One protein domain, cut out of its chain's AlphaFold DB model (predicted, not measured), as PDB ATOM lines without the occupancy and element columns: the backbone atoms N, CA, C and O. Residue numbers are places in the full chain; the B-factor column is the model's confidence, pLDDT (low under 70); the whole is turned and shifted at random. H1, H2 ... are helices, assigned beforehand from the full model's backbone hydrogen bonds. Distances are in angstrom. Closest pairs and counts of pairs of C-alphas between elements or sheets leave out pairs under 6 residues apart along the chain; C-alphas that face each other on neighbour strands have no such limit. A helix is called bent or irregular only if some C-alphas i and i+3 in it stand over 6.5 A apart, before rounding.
ATOM      1  N   VAL A   2     -26.042  -1.920  -0.137       90.69
ATOM      2  CA  VAL A   2     -27.002  -1.941   0.992       90.69
ATOM      3  C   VAL A   2     -26.320  -1.721   2.348       90.69
ATOM      4  O   VAL A   2     -26.683  -0.792   3.060       90.69
ATOM      5  N   LEU A   3     -25.263  -2.482   2.661       90.31
ATOM      6  CA  LEU A   3     -24.526  -2.347   3.932       90.31
ATOM      7  C   LEU A   3     -24.009  -0.921   4.175       90.31
ATOM      8  O   LEU A   3     -24.160  -0.378   5.261       90.31
ATOM      9  N   LYS A   4     -23.472  -0.276   3.133       91.50
ATOM     10  CA  LYS A   4     -23.015   1.121   3.184       91.50
ATOM     11  C   LYS A   4     -24.156   2.097   3.496       91.50
ATOM     12  O   LYS A   4     -23.962   3.036   4.261       91.50
ATOM     13  N   ALA A   5     -25.340   1.883   2.921       91.62
ATOM     14  CA  ALA A   5     -26.516   2.702   3.204       91.62
ATOM     15  C   ALA A   5     -27.039   2.473   4.630       91.62
ATOM     16  O   ALA A   5     -27.350   3.443   5.320       91.62
ATOM     17  N   MET A   6     -27.070   1.216   5.088       91.12
ATOM     18  CA  MET A   6     -27.433   0.861   6.462       91.12
ATOM     19  C   MET A   6     -26.480   1.513   7.464       91.12
ATOM     20  O   MET A   6     -26.941   2.227   8.346       91.12
ATOM     21  N   ALA A   7     -25.166   1.357   7.281       91.19
ATOM     22  CA  ALA A   7     -24.158   1.988   8.127       91.19
ATOM     23  C   ALA A   7     -24.336   3.513   8.164       91.19
ATOM     24  O   ALA A   7     -24.469   4.091   9.238       91.19
ATOM     25  N   ASN A   8     -24.468   4.167   7.006       92.12
ATOM     26  CA  ASN A   8     -24.690   5.614   6.941       92.12
ATOM     27  C   ASN A   8     -25.993   6.060   7.633       92.12
ATOM     28  O   ASN A   8     -26.062   7.173   8.144       92.12
ATOM     29  N   GLN A   9     -27.043   5.233   7.641       92.44
ATOM     30  CA  GLN A   9     -28.290   5.538   8.349       92.44
ATOM     31  C   GLN A   9     -28.157   5.320   9.862       92.44
ATOM     32  O   GLN A   9     -28.619   6.163  10.632       92.44
ATOM     33  N   LEU A  10     -27.539   4.216  10.288       91.38
ATOM     34  CA  LEU A  10     -27.345   3.863  11.698       91.38
ATOM     35  C   LEU A  10     -26.407   4.850  12.404       91.38
ATOM     36  O   LEU A  10     -26.672   5.238  13.538       91.38
ATOM     37  N   LEU A  11     -25.370   5.316  11.705       92.44
ATOM     38  CA  LEU A  11     -24.350   6.220  12.239       92.44
ATOM     39  C   LEU A  11     -24.759   7.700  12.220       92.44
ATOM     40  O   LEU A  11     -23.977   8.556  12.628       92.44
ATOM     41  N   LYS A  12     -25.983   8.044  11.793       93.31
ATOM     42  CA  LYS A  12     -26.487   9.420  11.943       93.31
ATOM     43  C   LYS A  12     -26.491   9.807  13.427       93.31
ATOM     44  O   LYS A  12     -27.001   9.023  14.229       93.31
ATOM     45  N   PRO A  13     -26.054  11.022  13.806       90.25
ATOM     46  CA  PRO A  13     -26.023  11.445  15.210       90.25
ATOM     47  C   PRO A  13     -27.368  11.289  15.935       90.25
ATOM     48  O   PRO A  13     -27.411  10.948  17.110       90.25
ATOM     49  N   THR A  14     -28.484  11.457  15.219       92.50
ATOM     50  CA  THR A  14     -29.849  11.288  15.747       92.50
ATOM     51  C   THR A  14     -30.257   9.834  16.002       92.50
ATOM     52  O   THR A  14     -31.264   9.587  16.668       92.50
ATOM     53  N   ASN A  15     -29.536   8.871  15.427       91.44
ATOM     54  CA  ASN A  15     -29.855   7.446  15.486       91.44
ATOM     55  C   ASN A  15     -28.919   6.680  16.423       91.44
ATOM     56  O   ASN A  15     -29.375   5.722  17.039       91.44
ATOM     57  N   VAL A  16     -27.670   7.128  16.600       90.38
ATOM     58  CA  VAL A  16     -26.692   6.481  17.493       90.38
ATOM     59  C   VAL A  16     -27.226   6.253  18.921       90.38
ATOM     60  O   VAL A  16     -27.111   5.128  19.405       90.38
ATOM     61  N   PRO A  17     -27.909   7.216  19.580       90.75
ATOM     62  CA  PRO A  17     -28.475   6.993  20.915       90.75
ATOM     63  C   PRO A  17     -29.560   5.906  20.980       90.75
ATOM     64  O   PRO A  17     -29.862   5.407  22.058       90.75
ATOM     65  N   LYS A  18     -30.164   5.544  19.840       91.06
ATOM     66  CA  LYS A  18     -31.235   4.535  19.744       91.06
ATOM     67  C   LYS A  18     -30.692   3.125  19.505       91.06
ATOM     68  O   LYS A  18     -31.432   2.156  19.649       91.06
ATOM     69  N   LEU A  19     -29.420   3.007  19.121       88.31
ATOM     70  CA  LEU A  19     -28.806   1.734  18.756       88.31
ATOM     71  C   LEU A  19     -28.793   0.691  19.888       88.31
ATOM     72  O   LEU A  19     -29.083  -0.464  19.582       88.31
ATOM     73  N   PRO A  20     -28.556   1.041  21.171       88.31
ATOM     74  CA  PRO A  20     -28.567   0.049  22.247       88.31
ATOM     75  C   PRO A  20     -29.895  -0.710  22.365       88.31
ATOM     76  O   PRO A  20     -29.881  -1.917  22.586       88.31
ATOM     77  N   GLY A  21     -31.027  -0.021  22.170       85.38
ATOM     78  CA  GLY A  21     -32.350  -0.653  22.160       85.38
ATOM     79  C   GLY A  21     -32.543  -1.568  20.950       85.38
ATOM     80  O   GLY A  21     -32.937  -2.713  21.107       85.38
ATOM     81  N   LEU A  22     -32.160  -1.102  19.756       83.81
ATOM     82  CA  LEU A  22     -32.238  -1.890  18.517       83.81
ATOM     83  C   LEU A  22     -31.418  -3.187  18.572       83.81
ATOM     84  O   LEU A  22     -31.822  -4.195  18.001       83.81
ATOM     85  N   TRP A  23     -30.252  -3.177  19.215       84.62
ATOM     86  CA  TRP A  23     -29.405  -4.370  19.275       84.62
ATOM     87  C   TRP A  23     -29.938  -5.442  20.213       84.62
ATOM     88  O   TRP A  23     -29.693  -6.616  19.948       84.62
ATOM     89  N   ALA A  24     -30.633  -5.057  21.285       79.31
ATOM     90  CA  ALA A  24     -31.252  -6.018  22.190       79.31
ATOM     91  C   ALA A  24     -32.261  -6.892  21.430       79.31
ATOM     92  O   ALA A  24     -32.186  -8.114  21.515       79.31
ATOM     93  N   ASP A  25     -33.093  -6.261  20.597       80.50
ATOM     94  CA  ASP A  25     -34.105  -6.948  19.794       80.50
ATOM     95  C   ASP A  25     -33.469  -7.816  18.690       80.50
ATOM     96  O   ASP A  25     -33.846  -8.966  18.481       80.50
ATOM     97  N   VAL A  26     -32.457  -7.297  17.982       83.31
ATOM     98  CA  VAL A  26     -31.865  -7.997  16.822       83.31
ATOM     99  C   VAL A  26     -30.951  -9.157  17.232       83.31
ATOM    100  O   VAL A  26     -30.924 -10.181  16.549       83.31
ATOM    101  N   LYS A  27     -30.184  -9.027  18.323       79.94
ATOM    102  CA  LYS A  27     -29.254 -10.086  18.760       79.94
ATOM    103  C   LYS A  27     -29.974 -11.319  19.290       79.94
ATOM    104  O   LYS A  27     -29.437 -12.410  19.164       79.94
ATOM    105  N   GLN A  28     -31.144 -11.149  19.897       78.00
ATOM    106  CA  GLN A  28     -31.869 -12.276  20.470       78.00
ATOM    107  C   GLN A  28     -32.410 -13.216  19.384       78.00
ATOM    108  O   GLN A  28     -32.353 -14.430  19.556       78.00
ATOM    109  N   ASP A  29     -32.864 -12.656  18.257       77.06
ATOM    110  CA  ASP A  29     -33.668 -13.410  17.289       77.06
ATOM    111  C   ASP A  29     -33.038 -13.532  15.889       77.06
ATOM    112  O   ASP A  29     -33.506 -14.336  15.079       77.06
ATOM    113  N   MET A  30     -32.011 -12.736  15.551       84.62
ATOM    114  CA  MET A  30     -31.558 -12.597  14.154       84.62
ATOM    115  C   MET A  30     -30.040 -12.576  13.928       84.62
ATOM    116  O   MET A  30     -29.619 -12.648  12.769       84.62
ATOM    117  N   LEU A  31     -29.209 -12.420  14.965       88.12
ATOM    118  CA  LEU A  31     -27.773 -12.181  14.779       88.12
ATOM    119  C   LEU A  31     -26.892 -12.844  15.841       88.12
ATOM    120  O   LEU A  31     -26.813 -12.376  16.975       88.12
ATOM    121  N   ASP A  32     -26.088 -13.809  15.398       90.38
ATOM    122  CA  ASP A  32     -24.966 -14.345  16.163       90.38
ATOM    123  C   ASP A  32     -23.707 -13.486  15.967       90.38
ATOM    124  O   ASP A  32     -23.250 -13.248  14.846       90.38
ATOM    125  N   THR A  33     -23.115 -13.009  17.065       90.62
ATOM    126  CA  THR A  33     -21.865 -12.237  17.037       90.62
ATOM    127  C   THR A  33     -21.048 -12.437  18.309       90.62
ATOM    128  O   THR A  33     -21.593 -12.609  19.396       90.62
ATOM    129  N   ASN A  34     -19.723 -12.363  18.178       93.38
ATOM    130  CA  ASN A  34     -18.784 -12.382  19.298       93.38
ATOM    131  C   ASN A  34     -18.603 -11.009  19.976       93.38
ATOM    132  O   ASN A  34     -17.855 -10.922  20.947       93.38
ATOM    133  N   PHE A  35     -19.258  -9.944  19.499       92.50
ATOM    134  CA  PHE A  35     -19.224  -8.636  20.158       92.50
ATOM    135  C   PHE A  35     -20.160  -8.587  21.365       92.50
ATOM    136  O   PHE A  35     -21.348  -8.921  21.268       92.50
ATOM    137  N   SER A  36     -19.665  -8.084  22.494       90.56
ATOM    138  CA  SER A  36     -20.502  -7.748  23.647       90.56
ATOM    139  C   SER A  36     -21.354  -6.501  23.367       90.56
ATOM    140  O   SER A  36     -21.138  -5.768  22.401       90.56
ATOM    141  N   ASN A  37     -22.342  -6.222  24.219       88.31
ATOM    142  CA  ASN A  37     -23.138  -4.998  24.079       88.31
ATOM    143  C   ASN A  37     -22.285  -3.734  24.281       88.31
ATOM    144  O   ASN A  37     -22.509  -2.737  23.599       88.31
ATOM    145  N   HIS A  38     -21.275  -3.785  25.155       90.31
ATOM    146  CA  HIS A  38     -20.347  -2.672  25.365       90.31
ATOM    147  C   HIS A  38     -19.484  -2.394  24.130       90.31
ATOM    148  O   HIS A  38     -19.279  -1.225  23.793       90.31
ATOM    149  N   ASP A  39     -19.039  -3.439  23.425       92.56
ATOM    150  CA  ASP A  39     -18.277  -3.288  22.178       92.56
ATOM    151  C   ASP A  39     -19.116  -2.567  21.125       92.56
ATOM    152  O   ASP A  39     -18.665  -1.594  20.522       92.56
ATOM    153  N   LEU A  40     -20.373  -2.987  20.957       90.19
ATOM    154  CA  LEU A  40     -21.287  -2.376  19.994       90.19
ATOM    155  C   LEU A  40     -21.556  -0.903  20.321       90.19
ATOM    156  O   LEU A  40     -21.463  -0.064  19.423       90.19
ATOM    157  N   VAL A  41     -21.823  -0.564  21.593       89.06
ATOM    158  CA  VAL A  41     -22.008   0.837  22.030       89.06
ATOM    159  C   VAL A  41     -20.771   1.663  21.693       89.06
ATOM    160  O   VAL A  41     -20.883   2.728  21.083       89.06
ATOM    161  N   SER A  42     -19.594   1.145  22.043       91.94
ATOM    162  CA  SER A  42     -18.317   1.827  21.829       91.94
ATOM    163  C   SER A  42     -18.053   2.070  20.343       91.94
ATOM    164  O   SER A  42     -17.697   3.183  19.958       91.94
ATOM    165  N   LEU A  43     -18.303   1.072  19.490       92.62
ATOM    166  CA  LEU A  43     -18.181   1.195  18.034       92.62
ATOM    167  C   LEU A  43     -19.189   2.200  17.454       92.62
ATOM    168  O   LEU A  43     -18.830   3.020  16.609       92.62
ATOM    169  N   GLY A  44     -20.440   2.170  17.923       90.25
ATOM    170  CA  GLY A  44     -21.483   3.103  17.495       90.25
ATOM    171  C   GLY A  44     -21.140   4.560  17.814       90.25
ATOM    172  O   GLY A  44     -21.361   5.438  16.979       90.25
ATOM    173  N   TRP A  45     -20.558   4.819  18.988       91.25
ATOM    174  CA  TRP A  45     -20.056   6.145  19.351       91.25
ATOM    175  C   TRP A  45     -18.805   6.543  18.572       91.25
ATOM    176  O   TRP A  45     -18.753   7.666  18.072       91.25
ATOM    177  N   LEU A  46     -17.834   5.638  18.419       93.75
ATOM    178  CA  LEU A  46     -16.583   5.903  17.699       93.75
ATOM    179  C   LEU A  46     -16.832   6.383  16.264       93.75
ATOM    180  O   LEU A  46     -16.131   7.263  15.766       93.75
ATOM    181  N   PHE A  47     -17.844   5.819  15.605       93.38
ATOM    182  CA  PHE A  47     -18.179   6.130  14.216       93.38
ATOM    183  C   PHE A  47     -19.399   7.048  14.061       93.38
ATOM    184  O   PHE A  47     -19.903   7.223  12.947       93.38
ATOM    185  N   ALA A  48     -19.876   7.661  15.146       94.06
ATOM    186  CA  ALA A  48     -21.008   8.577  15.105       94.06
ATOM    187  C   ALA A  48     -20.741   9.754  14.150       94.06
ATOM    188  O   ALA A  48     -19.724  10.440  14.229       94.06
ATOM    189  N   GLY A  49     -21.670   9.993  13.225       92.62
ATOM    190  CA  GLY A  49     -21.551  11.032  12.205       92.62
ATOM    191  C   GLY A  49     -20.656  10.670  11.019       92.62
ATOM    192  O   GLY A  49     -20.476  11.511  10.138       92.62
ATOM    193  N   MET A  50     -20.118   9.445  10.945       92.81
ATOM    194  CA  MET A  50     -19.366   9.003   9.772       92.81
ATOM    195  C   MET A  50     -20.260   9.013   8.526       92.81
ATOM    196  O   MET A  50     -21.270   8.312   8.448       92.81
ATOM    197  N   GLY A  51     -19.861   9.805   7.533       87.69
ATOM    198  CA  GLY A  51     -20.533   9.875   6.246       87.69
ATOM    199  C   GLY A  51     -20.182   8.706   5.326       87.69
ATOM    200  O   GLY A  51     -19.123   8.081   5.426       87.69
ATOM    201  N   LYS A  52     -21.076   8.429   4.372       86.56
ATOM    202  CA  LYS A  52     -20.883   7.420   3.313       86.56
ATOM    203  C   LYS A  52     -19.578   7.594   2.523       86.56
ATOM    204  O   LYS A  52     -19.081   6.627   1.957       86.56
ATOM    205  N   ASP A  53     -19.048   8.803   2.419       89.62
ATOM    206  CA  ASP A  53     -17.785   9.123   1.748       89.62
ATOM    207  C   ASP A  53     -16.577   8.461   2.425       89.62
ATOM    208  O   ASP A  53     -15.606   8.148   1.750       89.62
ATOM    209  N   ARG A  54     -16.683   8.143   3.720       88.94
ATOM    210  CA  ARG A  54     -15.628   7.485   4.504       88.94
ATOM    211  C   ARG A  54     -15.759   5.963   4.576       88.94
ATOM    212  O   ARG A  54     -14.975   5.313   5.257       88.94
ATOM    213  N   ILE A  55     -16.751   5.393   3.890       88.69
ATOM    214  CA  ILE A  55     -16.968   3.945   3.816       88.69
ATOM    215  C   ILE A  55     -16.532   3.464   2.437       88.69
ATOM    216  O   ILE A  55     -17.232   3.681   1.439       88.69
TER     217      ILE A  55
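What this domain is: This is residues 2 to 55 of the 94 residues of an uncharacterized protein of Paenibacillus larvae subsp. pulvifaciens (UniProt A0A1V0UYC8). Two helices, H2 and H3, lie side by side as a helical hairpin, and the first helix, H1, makes a corner with H2 at one end of it. The tail after H3 lies at that same end. The printed part has 54 residues with three named helices, H1, H2 and H3 in order, and no named strand, an all-helix class. It is compact, with a radius of gyration of the C-alphas of 11.2 A and spans of 31 by 21 by 18 A.

Where its parts are: H1, residues 2 to 10, begins at C-alpha 2 (-27.002, -1.941, 0.992) and is 12.2 A long. H2, residues 16 to 29, is 21.1 A long and irregular: C-alphas 17 and 20 are 7.1 A apart. H3, residues 37 to 46, is 14.2 A long and ends at C-alpha 46 (-16.583, 5.903, 17.699).

How they stand to each other: H1 and H2 are close but not clearly touching, their closest C-alphas, Leu 10 and Val 16, 6.4 A apart, at a steep tilt of 52 degrees. H2 and H3 touch, closest at the C-alphas of Val 16 and Gly 44, 6.2 A, and run opposite ways at a shallow tilt of 34 degrees, only just short of steep. H1 and H3 are only just apart, at 8.3 A. Every O i to N i+4 pair is within hydrogen-bond range in H1 and H3, and 5 of 10 in H2.

The domain as a whole: The C-alphas farthest apart, Gln 28 and Asp 53, are 31.7 A apart. The printed part has no cut, no link is long, and no printed residue is under 70 in pLDDT.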